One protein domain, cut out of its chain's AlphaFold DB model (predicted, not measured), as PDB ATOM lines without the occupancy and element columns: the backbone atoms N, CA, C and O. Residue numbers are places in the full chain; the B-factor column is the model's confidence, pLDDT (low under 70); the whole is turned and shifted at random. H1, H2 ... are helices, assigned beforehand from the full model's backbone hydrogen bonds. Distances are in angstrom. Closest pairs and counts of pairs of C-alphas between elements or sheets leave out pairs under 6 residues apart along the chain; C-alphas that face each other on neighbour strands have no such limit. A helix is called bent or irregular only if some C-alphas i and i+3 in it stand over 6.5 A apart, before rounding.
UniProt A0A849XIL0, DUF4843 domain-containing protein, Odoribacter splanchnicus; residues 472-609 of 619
ATOM      1  N   LEU A 472     625.570 619.438 769.961       90.31
ATOM      2  CA  LEU A 472     624.578 619.199 768.901       90.31
ATOM      3  C   LEU A 472     623.138 619.531 769.316       90.31
ATOM      4  O   LEU A 472     622.291 619.774 768.455       90.31
ATOM      5  N   GLY A 473     622.856 619.592 770.618       89.25
ATOM      6  CA  GLY A 473     621.510 619.721 771.171       89.25
ATOM      7  C   GLY A 473     620.660 618.475 770.924       89.25
ATOM      8  O   GLY A 473     621.178 617.393 770.632       89.25
ATOM      9  N   ASP A 474     619.342 618.646 771.011       88.12
ATOM     10  CA  ASP A 474     618.377 617.580 770.738       88.12
ATOM     11  C   ASP A 474     618.517 617.049 769.302       88.12
ATOM     12  O   ASP A 474     618.788 617.808 768.362       88.12
ATOM     13  N   TYR A 475     618.347 615.738 769.142       85.88
ATOM     14  CA  TYR A 475     618.400 615.067 767.845       85.88
ATOM     15  C   TYR A 475     617.154 615.351 767.008       85.88
ATOM     16  O   TYR A 475     616.036 615.343 767.522       85.88
ATOM     17  N   SER A 476     617.349 615.494 765.701       85.12
ATOM     18  CA  SER A 476     616.307 615.221 764.718       85.12
ATOM     19  C   SER A 476     616.948 614.696 763.424       85.12
ATOM     20  O   SER A 476     618.108 615.038 763.151       85.12
ATOM     21  N   PRO A 477     616.244 613.883 762.612       79.25
ATOM     22  CA  PRO A 477     616.791 613.362 761.359       79.25
ATOM     23  C   PRO A 477     617.163 614.478 760.375       79.25
ATOM     24  O   PRO A 477     618.164 614.379 759.672       79.25
ATOM     25  N   GLU A 478     616.413 615.583 760.370       84.69
ATOM     26  CA  GLU A 478     616.665 616.747 759.513       84.69
ATOM     27  C   GLU A 478     617.954 617.474 759.918       84.69
ATOM     28  O   GLU A 478     618.691 617.948 759.055       84.69
ATOM     29  N   LYS A 479     618.255 617.535 761.224       90.62
ATOM     30  CA  LYS A 479     619.514 618.093 761.733       90.62
ATOM     31  C   LYS A 479     620.703 617.211 761.353       90.62
ATOM     32  O   LYS A 479     621.736 617.732 760.938       90.62
ATOM     33  N   GLU A 480     620.567 615.890 761.468       88.12
ATOM     34  CA  GLU A 480     621.610 614.946 761.049       88.12
ATOM     35  C   GLU A 480     621.861 615.016 759.534       88.12
ATOM     36  O   GLU A 480     623.011 615.171 759.118       88.12
ATOM     37  N   ALA A 481     620.806 615.017 758.715       86.06
ATOM     38  CA  ALA A 481     620.903 615.184 757.265       86.06
ATOM     39  C   ALA A 481     621.553 616.526 756.875       86.06
ATOM     40  O   ALA A 481     622.415 616.568 755.996       86.06
ATOM     41  N   PHE A 482     621.221 617.617 757.573       92.44
ATOM     42  CA  PHE A 482     621.875 618.914 757.387       92.44
ATOM     43  C   PHE A 482     623.382 618.851 757.696       92.44
ATOM     44  O   PHE A 482     624.197 619.330 756.910       92.44
ATOM     45  N   MET A 483     623.791 618.202 758.792       92.75
ATOM     46  CA  MET A 483     625.214 618.017 759.118       92.75
ATOM     47  C   MET A 483     625.948 617.183 758.053       92.75
ATOM     48  O   MET A 483     627.067 617.530 757.666       92.75
ATOM     49  N   GLN A 484     625.307 616.124 757.545       89.81
ATOM     50  CA  GLN A 484     625.821 615.293 756.449       89.81
ATOM     51  C   GLN A 484     625.942 616.068 755.126       89.81
ATOM     52  O   GLN A 484     626.870 615.810 754.363       89.81
ATOM     53  N   GLN A 485     625.065 617.044 754.866       92.25
ATOM     54  CA  GLN A 485     625.141 617.926 753.697       92.25
ATOM     55  C   GLN A 485     626.265 618.973 753.814       92.25
ATOM     56  O   GLN A 485     626.969 619.226 752.834       92.25
ATOM     57  N   ILE A 486     626.443 619.589 754.989       93.00
ATOM     58  CA  ILE A 486     627.378 620.713 755.168       93.00
ATOM     59  C   ILE A 486     628.849 620.271 755.222       93.00
ATOM     60  O   ILE A 486     629.698 620.944 754.637       93.00
ATOM     61  N   MET A 487     629.194 619.156 755.877       90.62
ATOM     62  CA  MET A 487     630.610 618.752 756.007       90.62
ATOM     63  C   MET A 487     631.320 618.542 754.643       90.62
ATOM     64  O   MET A 487     632.407 619.105 754.454       90.62
ATOM     65  N   PRO A 488     630.716 617.860 753.643       88.88
ATOM     66  CA  PRO A 488     631.310 617.702 752.313       88.88
ATOM     67  C   PRO A 488     631.525 619.012 751.546       88.88
ATOM     68  O   PRO A 488     632.475 619.096 750.767       88.88
ATOM     69  N   MET A 489     630.714 620.054 751.784       89.19
ATOM     70  CA  MET A 489     630.898 621.374 751.150       89.19
ATOM     71  C   MET A 489     632.247 622.017 751.510       89.19
ATOM     72  O   MET A 489     632.779 622.810 750.734       89.19
ATOM     73  N   TYR A 490     632.824 621.634 752.653       88.31
ATOM     74  CA  TYR A 490     634.129 622.090 753.139       88.31
ATOM     75  C   TYR A 490     635.258 621.070 752.937       88.31
ATOM     76  O   TYR A 490     636.370 621.270 753.428       88.31
ATOM     77  N   GLY A 491     634.997 619.988 752.196       83.56
ATOM     78  CA  GLY A 491     635.964 618.921 751.934       83.56
ATOM     79  C   GLY A 491     636.149 617.933 753.090       83.56
ATOM     80  O   GLY A 491     637.132 617.196 753.083       83.56
ATOM     81  N   ALA A 492     635.234 617.909 754.066       85.19
ATOM     82  CA  ALA A 492     635.246 616.967 755.183       85.19
ATOM     83  C   ALA A 492     634.242 615.822 754.978       85.19
ATOM     84  O   ALA A 492     633.109 616.034 754.550       85.19
ATOM     85  N   THR A 493     634.621 614.602 755.356       85.31
ATOM     86  CA  THR A 493     633.684 613.473 755.457       85.31
ATOM     87  C   THR A 493     632.938 613.530 756.792       85.31
ATOM     88  O   THR A 493     633.542 613.804 757.829       85.31
ATOM     89  N   TYR A 494     631.635 613.244 756.777       84.44
ATOM     90  CA  TYR A 494     630.825 613.103 757.987       84.44
ATOM     91  C   TYR A 494     631.259 611.876 758.809       84.44
ATOM     92  O   TYR A 494     631.330 610.771 758.276       84.44
ATOM     93  N   TRP A 495     631.521 612.065 760.108       81.25
ATOM     94  CA  TRP A 495     631.901 610.996 761.038       81.25
ATOM     95  C   TRP A 495     631.325 611.254 762.444       81.25
ATOM     96  O   TRP A 495     631.462 612.375 762.933       81.25
ATOM     97  N   PRO A 496     630.800 610.236 763.161       78.88
ATOM     98  CA  PRO A 496     630.315 610.365 764.549       78.88
ATOM     99  C   PRO A 496     631.332 610.942 765.557       78.88
ATOM    100  O   PRO A 496     630.967 611.534 766.576       78.88
ATOM    101  N   TRP A 497     632.624 610.770 765.269       82.31
ATOM    102  CA  TRP A 497     633.763 611.221 766.076       82.31
ATOM    103  C   TRP A 497     634.466 612.469 765.507       82.31
ATOM    104  O   TRP A 497     635.624 612.728 765.837       82.31
ATOM    105  N   ALA A 498     633.798 613.251 764.652       85.50
ATOM    106  CA  ALA A 498     634.295 614.563 764.239       85.50
ATOM    107  C   ALA A 498     634.497 615.498 765.452       85.50
ATOM    108  O   ALA A 498     633.868 615.326 766.500       85.50
ATOM    109  N   ASN A 499     635.354 616.521 765.323       85.38
ATOM    110  CA  ASN A 499     635.507 617.510 766.392       85.38
ATOM    111  C   ASN A 499     634.287 618.444 766.433       85.38
ATOM    112  O   ASN A 499     634.271 619.503 765.810       85.38
ATOM    113  N   TRP A 500     633.247 618.048 767.165       88.12
ATOM    114  CA  TRP A 500     632.002 618.814 767.277       88.12
ATOM    115  C   TRP A 500     632.193 620.200 767.910       88.12
ATOM    116  O   TRP A 500     631.416 621.105 767.619       88.12
ATOM    117  N   THR A 501     633.277 620.397 768.669       85.56
ATOM    118  CA  THR A 501     633.766 621.703 769.153       85.56
ATOM    119  C   THR A 501     634.075 622.686 768.022       85.56
ATOM    120  O   THR A 501     633.991 623.896 768.220       85.56
ATOM    121  N   ASP A 502     634.448 622.168 766.847       84.00
ATOM    122  CA  ASP A 502     634.812 622.959 765.673       84.00
ATOM    123  C   ASP A 502     633.678 623.016 764.641       84.00
ATOM    124  O   ASP A 502     633.437 624.054 764.026       84.00
ATOM    125  N   TRP A 503     632.918 621.931 764.495       89.56
ATOM    126  CA  TRP A 503     631.803 621.883 763.549       89.56
ATOM    127  C   TRP A 503     630.535 622.594 764.035       89.56
ATOM    128  O   TRP A 503     629.821 623.156 763.207       89.56
ATOM    129  N   ASN A 504     630.272 622.657 765.350       91.62
ATOM    130  CA  ASN A 504     629.126 623.381 765.921       91.62
ATOM    131  C   ASN A 504     628.966 624.820 765.372       91.62
ATOM    132  O   ASN A 504     627.908 625.108 764.802       91.62
ATOM    133  N   PRO A 505     629.966 625.721 765.465       90.06
ATOM    134  CA  PRO A 505     629.784 627.105 765.032       90.06
ATOM    135  C   PRO A 505     629.726 627.247 763.500       90.06
ATOM    136  O   PRO A 505     629.062 628.151 762.993       90.06
ATOM    137  N   ILE A 506     630.317 626.313 762.743       91.75
ATOM    138  CA  ILE A 506     630.154 626.243 761.279       91.75
ATOM    139  C   ILE A 506     628.711 625.850 760.922       91.75
ATOM    140  O   ILE A 506     628.101 626.483 760.059       91.75
ATOM    141  N   PHE A 507     628.115 624.880 761.624       93.44
ATOM    142  CA  PHE A 507     626.702 624.542 761.440       93.44
ATOM    143  C   PHE A 507     625.770 625.681 761.875       93.44
ATOM    144  O   PHE A 507     624.775 625.922 761.195       93.44
ATOM    145  N   ARG A 508     626.092 626.434 762.943       92.19
ATOM    146  CA  ARG A 508     625.368 627.673 763.306       92.19
ATOM    147  C   ARG A 508     625.401 628.697 762.164       92.19
ATOM    148  O   ARG A 508     624.379 629.325 761.889       92.19
ATOM    149  N   TYR A 509     626.550 628.861 761.507       93.00
ATOM    150  CA  TYR A 509     626.727 629.776 760.376       93.00
ATOM    151  C   TYR A 509     625.920 629.360 759.144       93.00
ATOM    152  O   TYR A 509     625.123 630.159 758.652       93.00
ATOM    153  N   GLU A 510     626.054 628.116 758.684       94.75
ATOM    154  CA  GLU A 510     625.312 627.639 757.508       94.75
ATOM    155  C   GLU A 510     623.799 627.561 757.768       94.75
ATOM    156  O   GLU A 510     623.008 627.875 756.882       94.75
ATOM    157  N   LEU A 511     623.366 627.250 758.996       94.00
ATOM    158  CA  LEU A 511     621.951 627.276 759.379       94.00
ATOM    159  C   LEU A 511     621.378 628.703 759.335       94.00
ATOM    160  O   LEU A 511     620.284 628.918 758.809       94.00
ATOM    161  N   ALA A 512     622.124 629.693 759.838       92.00
ATOM    162  CA  ALA A 512     621.744 631.102 759.742       92.00
ATOM    163  C   ALA A 512     621.711 631.586 758.282       92.00
ATOM    164  O   ALA A 512     620.763 632.269 757.883       92.00
ATOM    165  N   ALA A 513     622.695 631.187 757.469       91.81
ATOM    166  CA  ALA A 513     622.765 631.517 756.050       91.81
ATOM    167  C   ALA A 513     621.597 630.901 755.259       91.81
ATOM    168  O   ALA A 513     620.949 631.606 754.481       91.81
ATOM    169  N   TYR A 514     621.284 629.622 755.491       92.25
ATOM    170  CA  TYR A 514     620.163 628.925 754.859       92.25
ATOM    171  C   TYR A 514     618.820 629.551 755.246       92.25
ATOM    172  O   TYR A 514     618.038 629.892 754.360       92.25
ATOM    173  N   ASN A 515     618.563 629.757 756.542       91.75
ATOM    174  CA  ASN A 515     617.294 630.319 757.019       91.75
ATOM    175  C   ASN A 515     617.105 631.786 756.581       91.75
ATOM    176  O   ASN A 515     615.977 632.217 756.354       91.75
ATOM    177  N   SER A 516     618.194 632.545 756.402       88.00
ATOM    178  CA  SER A 516     618.167 633.900 755.822       88.00
ATOM    179  C   SER A 516     617.900 633.902 754.306       88.00
ATOM    180  O   SER A 516     617.325 634.855 753.778       88.00
ATOM    181  N   ALA A 517     618.278 632.833 753.596       87.94
ATOM    182  CA  ALA A 517     618.009 632.660 752.166       87.94
ATOM    183  C   ALA A 517     616.612 632.077 751.867       87.94
ATOM    184  O   ALA A 517     616.042 632.384 750.820       87.94
ATOM    185  N   HIS A 518     616.051 631.280 752.782       89.56
ATOM    186  CA  HIS A 518     614.773 630.572 752.624       89.56
ATOM    187  C   HIS A 518     613.759 630.957 753.725       89.56
ATOM    188  O   HIS A 518     613.338 630.101 754.503       89.56
ATOM    189  N   PRO A 519     613.329 632.233 753.814       85.88
ATOM    190  CA  PRO A 519     612.452 632.708 754.890       85.88
ATOM    191  C   PRO A 519     611.058 632.056 754.895       85.88
ATOM    192  O   PRO A 519     610.411 632.019 755.938       85.88
ATOM    193  N   ASP A 520     610.608 631.526 753.752       90.25
ATOM    194  CA  ASP A 520     609.337 630.804 753.612       90.25
ATOM    195  C   ASP A 520     609.441 629.307 753.984       90.25
ATOM    196  O   ASP A 520     608.419 628.630 754.091       90.25
ATOM    197  N   ALA A 521     610.660 628.780 754.176       89.56
ATOM    198  CA  ALA A 521     610.931 627.383 754.533       89.56
ATOM    199  C   ALA A 521     612.208 627.218 755.403       89.56
ATOM    200  O   ALA A 521     613.132 626.503 755.008       89.56
ATOM    201  N   PRO A 522     612.307 627.879 756.574       89.94
ATOM    202  CA  PRO A 522     613.469 627.756 757.449       89.94
ATOM    203  C   PRO A 522     613.495 626.404 758.180       89.94
ATOM    204  O   PRO A 522     612.456 625.885 758.595       89.94
ATOM    205  N   TYR A 523     614.691 625.876 758.440       90.62
ATOM    206  CA  TYR A 523     614.877 624.772 759.380       90.62
ATOM    207  C   TYR A 523     614.492 625.217 760.798       90.62
ATOM    208  O   TYR A 523     614.998 626.223 761.301       90.62
ATOM    209  N   GLY A 524     613.613 624.446 761.447       87.81
ATOM    210  CA  GLY A 524     613.085 624.742 762.785       87.81
ATOM    211  C   GLY A 524     613.969 624.306 763.961       87.81
ATOM    212  O   GLY A 524     613.635 624.606 765.105       87.81
ATOM    213  N   PHE A 525     615.073 623.595 763.708       91.12
ATOM    214  CA  PHE A 525     616.034 623.195 764.739       91.12
ATOM    215  C   PHE A 525     617.111 624.266 764.973       91.12
ATOM    216  O   PHE A 525     617.323 625.156 764.153       91.12
ATOM    217  N   THR A 526     617.845 624.147 766.081       91.75
ATOM    218  CA  THR A 526     619.025 624.970 766.393       91.75
ATOM    219  C   THR A 526     620.187 624.109 766.889       91.75
ATOM    220  O   THR A 526     619.990 622.983 767.353       91.75
ATOM    221  N   PHE A 527     621.404 624.648 766.798       91.69
ATOM    222  CA  PHE A 527     622.593 624.117 767.469       91.69
ATOM    223  C   PHE A 527     622.876 624.944 768.738       91.69
ATOM    224  O   PHE A 527     622.699 626.166 768.689       91.69
ATOM    225  N   PRO A 528     623.299 624.327 769.859       91.44
ATOM    226  CA  PRO A 528     623.705 625.046 771.067       91.44
ATOM    227  C   PRO A 528     624.812 626.077 770.813       91.44
ATOM    228  O   PRO A 528     625.656 625.890 769.942       91.44
ATOM    229  N   GLU A 529     624.842 627.142 771.610       86.75
ATOM    230  CA  GLU A 529     625.947 628.105 771.636       86.75
ATOM    231  C   GLU A 529     627.042 627.605 772.588       86.75
ATOM    232  O   GLU A 529     626.807 627.463 773.790       86.75
ATOM    233  N   VAL A 530     628.226 627.298 772.045       81.88
ATOM    234  CA  VAL A 530     629.309 626.610 772.767       81.88
ATOM    235  C   VAL A 530     630.637 627.341 772.561       81.88
ATOM    236  O   VAL A 530     631.535 626.871 771.858       81.88
ATOM    237  N   ASP A 531     630.767 628.520 773.181       71.31
ATOM    238  CA  ASP A 531     632.010 629.289 773.088       71.31
ATOM    239  C   ASP A 531     633.181 628.525 773.726       71.31
ATOM    240  O   ASP A 531     633.214 628.230 774.921       71.31
ATOM    241  N   THR A 532     634.135 628.170 772.873       77.56
ATOM    242  CA  THR A 532     635.217 627.220 773.137       77.56
ATOM    243  C   THR A 532     636.496 627.707 772.469       77.56
ATOM    244  O   THR A 532     637.078 627.023 771.628       77.56
ATOM    245  N   LYS A 533     636.923 628.928 772.825       88.44
ATOM    246  CA  LYS A 533     638.194 629.519 772.380       88.44
ATOM    247  C   LYS A 533     639.320 628.466 772.393       88.44
ATOM    248  O   LYS A 533     639.631 627.957 773.472       88.44
ATOM    249  N   PRO A 534     639.945 628.150 771.240       88.75
ATOM    250  CA  PRO A 534     641.021 627.167 771.190       88.75
ATOM    251  C   PRO A 534     642.183 627.546 772.112       88.75
ATOM    252  O   PRO A 534     642.592 628.708 772.149       88.75
ATOM    253  N   SER A 535     642.735 626.559 772.821       89.75
ATOM    254  CA  SER A 535     643.879 626.706 773.740       89.75
ATOM    255  C   SER A 535     645.054 627.446 773.101       89.75
ATOM    256  O   SER A 535     645.619 628.356 773.701       89.75
ATOM    257  N   TYR A 536     645.361 627.087 771.857       90.94
ATOM    258  CA  TYR A 536     646.461 627.627 771.067       90.94
ATOM    259  C   TYR A 536     646.203 629.026 770.475       90.94
ATOM    260  O   TYR A 536     647.086 629.583 769.826       90.94
ATOM    261  N   TRP A 537     645.007 629.613 770.628       92.81
ATOM    262  CA  TRP A 537     644.651 630.855 769.922       92.81
ATOM    263  C   TRP A 537     645.579 632.025 770.276       92.81
ATOM    264  O   TRP A 537     646.000 632.771 769.396       92.81
ATOM    265  N   ASP A 538     645.935 632.168 771.556       92.75
ATOM    266  CA  ASP A 538     646.785 633.268 772.034       92.75
ATOM    267  C   ASP A 538     648.275 633.102 771.660       92.75
ATOM    268  O   ASP A 538     649.075 634.007 771.895       92.75
ATOM    269  N   GLU A 539     648.654 631.981 771.034       93.06
ATOM    270  CA  GLU A 539     649.986 631.763 770.447       93.06
ATOM    271  C   GLU A 539     650.095 632.266 768.999       93.06
ATOM    272  O   GLU A 539     651.186 632.258 768.430       93.06
ATOM    273  N   LEU A 540     648.982 632.695 768.390       93.44
ATOM    274  CA  LEU A 540     648.883 633.072 766.979       93.44
ATOM    275  C   LEU A 540     648.690 634.598 766.838       93.44
ATOM    276  O   LEU A 540     647.565 635.062 766.623       93.44
ATOM    277  N   PRO A 541     649.758 635.418 766.946       89.56
ATOM    278  CA  PRO A 541     649.648 636.880 767.026       89.56
ATOM    279  C   PRO A 541     648.955 637.503 765.808       89.56
ATOM    280  O   PRO A 541     648.196 638.458 765.957       89.56
ATOM    281  N   TYR A 542     649.138 636.909 764.626       91.88
ATOM    282  CA  TYR A 542     648.505 637.330 763.375       91.88
ATOM    283  C   TYR A 542     646.978 637.132 763.336       91.88
ATOM    284  O   TYR A 542     646.323 637.670 762.441       91.88
ATOM    285  N   LEU A 543     646.396 636.382 764.279       92.56
ATOM    286  CA  LEU A 543     644.945 636.304 764.452       92.56
ATOM    287  C   LEU A 543     644.422 637.447 765.329       92.56
ATOM    288  O   LEU A 543     643.373 638.003 765.022       92.56
ATOM    289  N   GLY A 544     645.139 637.857 766.378       90.56
ATOM    290  CA  GLY A 544     644.681 638.894 767.313       90.56
ATOM    291  C   GLY A 544     643.481 638.458 768.170       90.56
ATOM    292  O   GLY A 544     643.304 637.271 768.447       90.56
ATOM    293  N   GLU A 545     642.645 639.410 768.606       92.06
ATOM    294  CA  GLU A 545     641.535 639.119 769.532       92.06
ATOM    295  C   GLU A 545     640.544 638.084 768.975       92.06
ATOM    296  O   GLU A 545     640.233 638.064 767.781       92.06
ATOM    297  N   TYR A 546     640.065 637.209 769.861       92.38
ATOM    298  CA  TYR A 546     639.183 636.090 769.542       92.38
ATOM    299  C   TYR A 546     637.708 636.505 769.457       92.38
ATOM    300  O   TYR A 546     637.197 637.194 770.337       92.38
ATOM    301  N   SER A 547     637.003 635.970 768.460       91.50
ATOM    302  CA  SER A 547     635.548 635.804 768.490       91.50
ATOM    303  C   SER A 547     635.154 634.516 767.759       91.50
ATOM    304  O   SER A 547     635.890 634.041 766.888       91.50
ATOM    305  N   GLU A 548     633.985 633.951 768.073       90.25
ATOM    306  CA  GLU A 548     633.469 632.765 767.370       90.25
ATOM    307  C   GLU A 548     633.310 633.038 765.862       90.25
ATOM    308  O   GLU A 548     633.773 632.254 765.038       90.25
ATOM    309  N   ALA A 549     632.767 634.202 765.485       91.56
ATOM    310  CA  ALA A 549     632.621 634.605 764.084       91.56
ATOM    311  C   ALA A 549     633.958 634.649 763.330       91.56
ATOM    312  O   ALA A 549     634.026 634.250 762.167       91.56
ATOM    313  N   LYS A 550     635.035 635.050 764.008       93.38
ATOM    314  CA  LYS A 550     636.396 635.032 763.468       93.38
ATOM    315  C   LYS A 550     636.937 633.611 763.309       93.38
ATOM    316  O   LYS A 550     637.513 633.299 762.271       93.38
ATOM    317  N   ARG A 551     636.707 632.737 764.299       91.12
ATOM    318  CA  ARG A 551     637.044 631.298 764.254       91.12
ATOM    319  C   ARG A 551     636.362 630.621 763.057       91.12
ATOM    320  O   ARG A 551     637.047 630.003 762.246       91.12
ATOM    321  N   VAL A 552     635.054 630.835 762.882       92.06
ATOM    322  CA  VAL A 552     634.284 630.350 761.721       92.06
ATOM    323  C   VAL A 552     634.847 630.902 760.415       92.06
ATOM    324  O   VAL A 552     635.121 630.120 759.509       92.06
ATOM    325  N   PHE A 553     635.073 632.217 760.316       94.06
ATOM    326  CA  PHE A 553     635.596 632.851 759.101       94.06
ATOM    327  C   PHE A 553     636.943 632.259 758.656       94.06
ATOM    328  O   PHE A 553     637.129 631.939 757.479       94.06
ATOM    329  N   ILE A 554     637.868 632.068 759.603       92.94
ATOM    330  CA  ILE A 554     639.175 631.439 759.364       92.94
ATOM    331  C   ILE A 554     638.991 630.023 758.816       92.94
ATOM    332  O   ILE A 554     639.646 629.638 757.848       92.94
ATOM    333  N   TRP A 555     638.084 629.249 759.405       90.31
ATOM    334  CA  TRP A 555     637.858 627.860 759.031       90.31
ATOM    335  C   TRP A 555     637.169 627.675 757.691       90.31
ATOM    336  O   TRP A 555     637.698 626.936 756.868       90.31
ATOM    337  N   ILE A 556     636.068 628.373 757.411       90.88
ATOM    338  CA  ILE A 556     635.396 628.253 756.106       90.88
ATOM    339  C   ILE A 556     636.298 628.725 754.952       90.88
ATOM    340  O   ILE A 556     636.148 628.258 753.825       90.88
ATOM    341  N   THR A 557     637.268 629.603 755.241       92.12
ATOM    342  CA  THR A 557     638.306 630.049 754.297       92.12
ATOM    343  C   THR A 557     639.401 628.994 754.089       92.12
ATOM    344  O   THR A 557     639.859 628.802 752.964       92.12
ATOM    345  N   LEU A 558     639.846 628.313 755.153       91.12
ATOM    346  CA  LEU A 558     641.046 627.463 755.128       91.12
ATOM    347  C   LEU A 558     640.777 625.945 755.070       91.12
ATOM    348  O   LEU A 558     641.642 625.212 754.595       91.12
ATOM    349  N   MET A 559     639.607 625.448 755.487       87.56
ATOM    350  CA  MET A 559     639.255 624.015 755.442       87.56
ATOM    351  C   MET A 559     639.334 623.405 754.031       87.56
ATOM    352  O   MET A 559     639.937 622.334 753.901       87.56
ATOM    353  N   PRO A 560     638.867 624.079 752.956       84.06
ATOM    354  CA  PRO A 560     639.052 623.589 751.586       84.06
ATOM    355  C   PRO A 560     640.525 623.487 751.155       84.06
ATOM    356  O   PRO A 560     640.840 622.773 750.207       84.06
ATOM    357  N   MET A 561     641.437 624.185 751.844       84.44
ATOM    358  CA  MET A 561     642.882 624.146 751.588       84.44
ATOM    359  C   MET A 561     643.604 623.033 752.370       84.44
ATOM    360  O   MET A 561     644.806 622.853 752.178       84.44
ATOM    361  N   ASN A 562     642.904 622.310 753.255       85.06
ATOM    362  CA  ASN A 562     643.481 621.290 754.137       85.06
ATOM    363  C   ASN A 562     642.497 620.149 754.457       85.06
ATOM    364  O   ASN A 562     642.297 619.790 755.617       85.06
ATOM    365  N   TYR A 563     641.866 619.586 753.421       78.31
ATOM    366  CA  TYR A 563     641.050 618.364 753.513       78.31
ATOM    367  C   TYR A 563     639.974 618.395 754.624       78.31
ATOM    368  O   TYR A 563     639.752 617.401 755.315       78.31
ATOM    369  N   GLY A 564     639.335 619.553 754.834       77.19
ATOM    370  CA  GLY A 564     638.250 619.699 755.807       77.19
ATOM    371  C   GLY A 564     638.677 619.861 757.273       77.19
ATOM    372  O   GLY A 564     637.841 619.707 758.158       77.19
ATOM    373  N   ASN A 565     639.949 620.160 757.567       80.00
ATOM    374  CA  ASN A 565     640.458 620.302 758.939       80.00
ATOM    375  C   ASN A 565     641.331 621.561 759.096       80.00
ATOM    376  O   ASN A 565     642.217 621.798 758.280       80.00
ATOM    377  N   VAL A 566     641.123 622.370 760.144       87.00
ATOM    378  CA  VAL A 566     641.974 623.535 760.464       87.00
ATOM    379  C   VAL A 566     642.197 623.632 761.976       87.00
ATOM    380  O   VAL A 566     641.446 624.281 762.704       87.00
ATOM    381  N   ASN A 567     643.270 622.997 762.432       86.94
ATOM    382  CA  ASN A 567     643.723 622.963 763.821       86.94
ATOM    383  C   ASN A 567     644.940 623.886 764.057       86.94
ATOM    384  O   ASN A 567     645.439 624.538 763.134       86.94
ATOM    385  N   GLY A 568     645.446 623.928 765.294       88.62
ATOM    386  CA  GLY A 568     646.615 624.737 765.652       88.62
ATOM    387  C   GLY A 568     647.870 624.374 764.856       88.62
ATOM    388  O   GLY A 568     648.571 625.280 764.413       88.62
ATOM    389  N   TRP A 569     648.092 623.087 764.560       92.00
ATOM    390  CA  TRP A 569     649.179 622.624 763.688       92.00
ATOM    391  C   TRP A 569     649.187 623.355 762.334       92.00
ATOM    392  O   TRP A 569     650.172 624.006 761.980       92.00
ATOM    393  N   PHE A 570     648.060 623.334 761.610       91.31
ATOM    394  CA  PHE A 570     647.938 623.962 760.286       91.31
ATOM    395  C   PHE A 570     648.024 625.499 760.323       91.31
ATOM    396  O   PHE A 570     648.451 626.135 759.350       91.31
ATOM    397  N   LEU A 571     647.611 626.098 761.445       92.69
ATOM    398  CA  LEU A 571     647.698 627.535 761.714       92.69
ATOM    399  C   LEU A 571     649.087 627.980 762.214       92.69
ATOM    400  O   LEU A 571     649.340 629.185 762.290       92.69
ATOM    401  N   GLY A 572     649.987 627.039 762.511       92.31
ATOM    402  CA  GLY A 572     651.365 627.297 762.927       92.31
ATOM    403  C   GLY A 572     651.569 627.484 764.437       92.31
ATOM    404  O   GLY A 572     652.512 628.172 764.820       92.31
ATOM    405  N   ALA A 573     650.692 626.951 765.291       93.75
ATOM    406  CA  ALA A 573     650.781 627.098 766.746       93.75
ATOM    407  C   ALA A 573     651.848 626.169 767.367       93.75
ATOM    408  O   ALA A 573     651.730 624.950 767.212       93.75
ATOM    409  N   PRO A 574     652.843 626.695 768.110       91.81
ATOM    410  CA  PRO A 574     653.911 625.888 768.705       91.81
ATOM    411  C   PRO A 574     653.456 624.770 769.655       91.81
ATOM    412  O   PRO A 574     654.095 623.718 769.677       91.81
ATOM    413  N   SER A 575     652.384 624.961 770.432       93.12
ATOM    414  CA  SER A 575     651.846 623.921 771.330       93.12
ATOM    415  C   SER A 575     651.235 622.714 770.612       93.12
ATOM    416  O   SER A 575     651.190 621.628 771.185       93.12
ATOM    417  N   GLU A 576     650.826 622.885 769.355       92.06
ATOM    418  CA  GLU A 576     650.189 621.873 768.500       92.06
ATOM    419  C   GLU A 576     651.161 621.386 767.399       92.06
ATOM    420  O   GLU A 576     650.745 621.016 766.303       92.06
ATOM    421  N   GLU A 577     652.475 621.466 767.652       93.69
ATOM    422  CA  GLU A 577     653.570 621.153 766.708       93.69
ATOM    423  C   GLU A 577     653.536 621.944 765.377       93.69
ATOM    424  O   GLU A 577     654.214 621.599 764.406       93.69
ATOM    425  N   GLY A 578     652.761 623.031 765.319       90.88
ATOM    426  CA  GLY A 578     652.657 623.913 764.163       90.88
ATOM    427  C   GLY A 578     653.893 624.795 763.979       90.88
ATOM    428  O   GLY A 578     654.583 625.154 764.933       90.88
ATOM    429  N   ASN A 579     654.167 625.173 762.730       92.44
ATOM    430  CA  ASN A 579     655.356 625.931 762.350       92.44
ATOM    431  C   ASN A 579     655.080 627.449 762.193       92.44
ATOM    432  O   ASN A 579     654.362 627.845 761.269       92.44
ATOM    433  N   PRO A 580     655.705 628.329 763.003       92.19
ATOM    434  CA  PRO A 580     655.550 629.779 762.875       92.19
ATOM    435  C   PRO A 580     656.028 630.403 761.554       92.19
ATOM    436  O   PRO A 580     655.685 631.554 761.284       92.19
ATOM    437  N   SER A 581     656.782 629.693 760.698       91.25
ATOM    438  CA  SER A 581     657.123 630.225 759.363       91.25
ATOM    439  C   SER A 581     655.912 630.429 758.457       91.25
ATOM    440  O   SER A 581     656.010 631.151 757.465       91.25
ATOM    441  N   ASP A 582     654.785 629.803 758.789       89.06
ATOM    442  CA  ASP A 582     653.610 629.743 757.926       89.06
ATOM    443  C   ASP A 582     652.637 630.899 758.225       89.06
ATOM    444  O   ASP A 582     651.799 631.242 757.385       89.06
ATOM    445  N   TRP A 583     652.795 631.567 759.378       93.31
ATOM    446  CA  TRP A 583     651.986 632.712 759.812       93.31
ATOM    447  C   TRP A 583     651.860 633.823 758.754       93.31
ATOM    448  O   TRP A 583     650.730 634.250 758.514       93.31
ATOM    449  N   PRO A 584     652.925 634.272 758.051       92.38
ATOM    450  CA  PRO A 584     652.797 635.337 757.054       92.38
ATOM    451  C   PRO A 584     651.941 634.923 755.850       92.38
ATOM    452  O   PRO A 584     651.250 635.756 755.269       92.38
ATOM    453  N   ALA A 585     651.957 633.635 755.483       91.00
ATOM    454  CA  ALA A 585     651.131 633.105 754.402       91.00
ATOM    455  C   ALA A 585     649.663 632.972 754.838       91.00
ATOM    456  O   ALA A 585     648.770 633.408 754.113       91.00
ATOM    457  N   ARG A 586     649.407 632.441 756.044       92.44
ATOM    458  CA  ARG A 586     648.051 632.361 756.620       92.44
ATOM    459  C   ARG A 586     647.436 633.751 756.799       92.44
ATOM    460  O   ARG A 586     646.295 633.961 756.401       92.44
ATOM    461  N   HIS A 587     648.200 634.707 757.327       94.00
ATOM    462  CA  HIS A 587     647.788 636.103 757.498       94.00
ATOM    463  C   HIS A 587     647.434 636.772 756.164       94.00
ATOM    464  O   HIS A 587     646.375 637.389 756.060       94.00
ATOM    465  N   ALA A 588     648.255 636.587 755.124       92.56
ATOM    466  CA  ALA A 588     647.972 637.118 753.790       92.56
ATOM    467  C   ALA A 588     646.668 636.547 753.204       92.56
ATOM    468  O   ALA A 588     645.798 637.315 752.798       92.56
ATOM    469  N   THR A 589     646.479 635.221 753.230       94.06
ATOM    470  CA  THR A 589     645.245 634.582 752.736       94.06
ATOM    471  C   THR A 589     644.005 635.034 753.512       94.06
ATOM    472  O   THR A 589     642.975 635.322 752.907       94.06
ATOM    473  N   LEU A 590     644.090 635.139 754.842       94.81
ATOM    474  CA  LEU A 590     642.960 635.547 755.683       94.81
ATOM    475  C   LEU A 590     642.603 637.030 755.529       94.81
ATOM    476  O   LEU A 590     641.421 637.364 755.500       94.81
ATOM    477  N   THR A 591     643.592 637.916 755.392       93.50
ATOM    478  CA  THR A 591     643.348 639.354 755.175       93.50
ATOM    479  C   THR A 591     642.848 639.654 753.761       93.50
ATOM    480  O   THR A 591     641.965 640.499 753.606       93.50
ATOM    481  N   GLU A 592     643.318 638.926 752.741       94.31
ATOM    482  CA  GLU A 592     642.755 638.976 751.385       94.31
ATOM    483  C   GLU A 592     641.311 638.455 751.355       94.31
ATOM    484  O   GLU A 592     640.435 639.113 750.794       94.31
ATOM    485  N   ALA A 593     641.025 637.318 752.000       94.62
ATOM    486  CA  ALA A 593     639.659 636.811 752.116       94.62
ATOM    487  C   ALA A 593     638.750 637.827 752.827       94.62
ATOM    488  O   ALA A 593     637.696 638.178 752.300       94.62
ATOM    489  N   TYR A 594     639.182 638.357 753.977       95.38
ATOM    490  CA  TYR A 594     638.434 639.337 754.770       95.38
ATOM    491  C   TYR A 594     638.072 640.580 753.949       95.38
ATOM    492  O   TYR A 594     636.901 640.957 753.884       95.38
ATOM    493  N   ALA A 595     639.046 641.173 753.251       93.38
ATOM    494  CA  ALA A 595     638.827 642.357 752.419       93.38
ATOM    495  C   ALA A 595     637.838 642.124 751.259       93.38
ATOM    496  O   ALA A 595     637.214 643.076 750.794       93.38
ATOM    497  N   ASN A 596     637.690 640.875 750.801       93.44
ATOM    498  CA  ASN A 596     636.822 640.507 749.684       93.44
ATOM    499  C   ASN A 596     635.434 639.982 750.104       93.44
ATOM    500  O   ASN A 596     634.507 640.074 749.301       93.44
ATOM    501  N   THR A 597     635.265 639.407 751.306       94.31
ATOM    502  CA  THR A 597     634.041 638.650 751.666       94.31
ATOM    503  C   THR A 597     633.422 638.964 753.032       94.31
ATOM    504  O   THR A 597     632.310 638.500 753.291       94.31
ATOM    505  N   TYR A 598     634.068 639.755 753.900       94.44
ATOM    506  CA  TYR A 598     633.619 639.964 755.289       94.44
ATOM    507  C   TYR A 598     632.175 640.483 755.425       94.44
ATOM    508  O   TYR A 598     631.409 639.951 756.227       94.44
ATOM    509  N   GLU A 599     631.770 641.471 754.623       93.19
ATOM    510  CA  GLU A 599     630.413 642.045 754.683       93.19
ATOM    511  C   GLU A 599     629.328 641.006 754.337       93.19
ATOM    512  O   GLU A 599     628.325 640.888 755.043       93.19
ATOM    513  N   ASP A 600     629.542 640.194 753.294       91.06
ATOM    514  CA  ASP A 600     628.613 639.120 752.920       91.06
ATOM    515  C   ASP A 600     628.646 637.953 753.921       91.06
ATOM    516  O   ASP A 600     627.605 637.344 754.178       91.06
ATOM    517  N   PHE A 601     629.798 637.662 754.536       93.50
ATOM    518  CA  PHE A 601     629.906 636.697 755.635       93.50
ATOM    519  C   PHE A 601     629.089 637.141 756.857       93.50
ATOM    520  O   PHE A 601     628.227 636.394 757.322       93.50
ATOM    521  N   MET A 602     629.290 638.370 757.344       92.69
ATOM    522  CA  MET A 602     628.563 638.900 758.503       92.69
ATOM    523  C   MET A 602     627.060 639.012 758.229       92.69
ATOM    524  O   MET A 602     626.245 638.706 759.100       92.69
ATOM    525  N   LYS A 603     626.673 639.374 757.001       89.25
ATOM    526  CA  LYS A 603     625.276 639.394 756.551       89.25
ATOM    527  C   LYS A 603     624.637 638.001 756.535       89.25
ATOM    528  O   LYS A 603     623.482 637.874 756.936       89.25
ATOM    529  N   LYS A 604     625.360 636.964 756.094       87.88
ATOM    530  CA  LYS A 604     624.905 635.563 756.168       87.88
ATOM    531  C   LYS A 604     624.798 635.079 757.612       87.88
ATOM    532  O   LYS A 604     623.787 634.489 757.980       87.88
ATOM    533  N   TYR A 605     625.802 635.371 758.440       88.62
ATOM    534  CA  TYR A 605     625.838 634.890 759.821       88.62
ATOM    535  C   TYR A 605     624.877 635.645 760.755       88.62
ATOM    536  O   TYR A 605     624.614 635.182 761.860       88.62
ATOM    537  N   ALA A 606     624.313 636.782 760.324       86.38
ATOM    538  CA  ALA A 606     623.480 637.677 761.134       86.38
ATOM    539  C   ALA A 606     622.394 636.976 761.978       86.38
ATOM    540  O   ALA A 606     622.147 637.392 763.108       86.38
ATOM    541  N   GLY A 607     621.794 635.888 761.476       80.31
ATOM    542  CA  GLY A 607     620.792 635.092 762.203       80.31
ATOM    543  C   GLY A 607     621.286 634.436 763.505       80.31
ATOM    544  O   GLY A 607     620.461 634.037 764.322       80.31
ATOM    545  N   ALA A 608     622.601 634.354 763.726       82.06
ATOM    546  CA  ALA A 608     623.218 633.819 764.942       82.06
ATOM    547  C   ALA A 608     623.800 634.895 765.884       82.06
ATOM    548  O   ALA A 608     624.405 634.535 766.889       82.06
ATOM    549  N   ASN A 609     623.607 636.190 765.592       83.19
ATOM    550  CA  ASN A 609     624.158 637.341 766.338       83.19
ATOM    551  C   ASN A 609     625.708 637.378 766.445       83.19
ATOM    552  O   ASN A 609     626.247 637.467 767.548       83.19
TER     553      ASN A 609
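AT A GLANCE: This is residues 472 to 609 of the 619 residues of the protein "DUF4843 domain-containing protein" of Odoribacter splanchnicus (UniProt A0A849XIL0). H2 and H4 cross in a core, and the long bent helix H6 wraps round one side of it, arm H6b packing on H2. H1 packs across H2 with residues 483 to 486, while at the other end of the domain the short H5 packs on H6a at residues 582 to 586, and the short H3 is near H5 but apart from H6a. The printed part has 138 residues with six named helices, H1 to H6 in order, no named strand: all helix, compact, radius of gyration of the C-alphas 15.3 A, spans 47 by 33 by 24 A.

IN THESE COORDINATES: H6, residues 580 to 608, is one helix by hydrogen bonds but bent: C-alphas 596 and 599 are 8.3 A apart. Arm H6a, 580 to 596, measures 25.3 A from C-alpha 580 at (655.550, 629.779, 762.875); H6b is 599 to 608. H2 is 500 to 517, 24.8 A; H4 548 to 561, 20.3 A; H1 477 to 489, 19.2 A, from C-alpha 477 at (616.791, 613.362, 761.359); H3 535 to 539; H5 568 to 571.

HOW THE PARTS SIT: H6a and H6b are about perpendicular, 90 degrees. H6b touches H2, closest C-alphas Lys 604 and Ala 513, 4.6 A, about perpendicular at 78 degrees. H2 touches H4, closest C-alphas Ile 506 and Val 552, 5.8 A, about perpendicular at 84 degrees. H1 only just touches H2, with 3 pairs of C-alphas within 8 A. O i to N i+4 pairs within hydrogen-bond range are 7 of 9 in H1, 12 of 14 in H2, 0 of 1 in H3 with 1 of 2 for i+3, 8 of 10 in H4, 11 of 13 in H6a and 4 of 6 in H6b.

THE WHOLE: The printed part has no cut; H2 to H3 is a long link of 17 residues. No printed residue is under 70 in pLDDT.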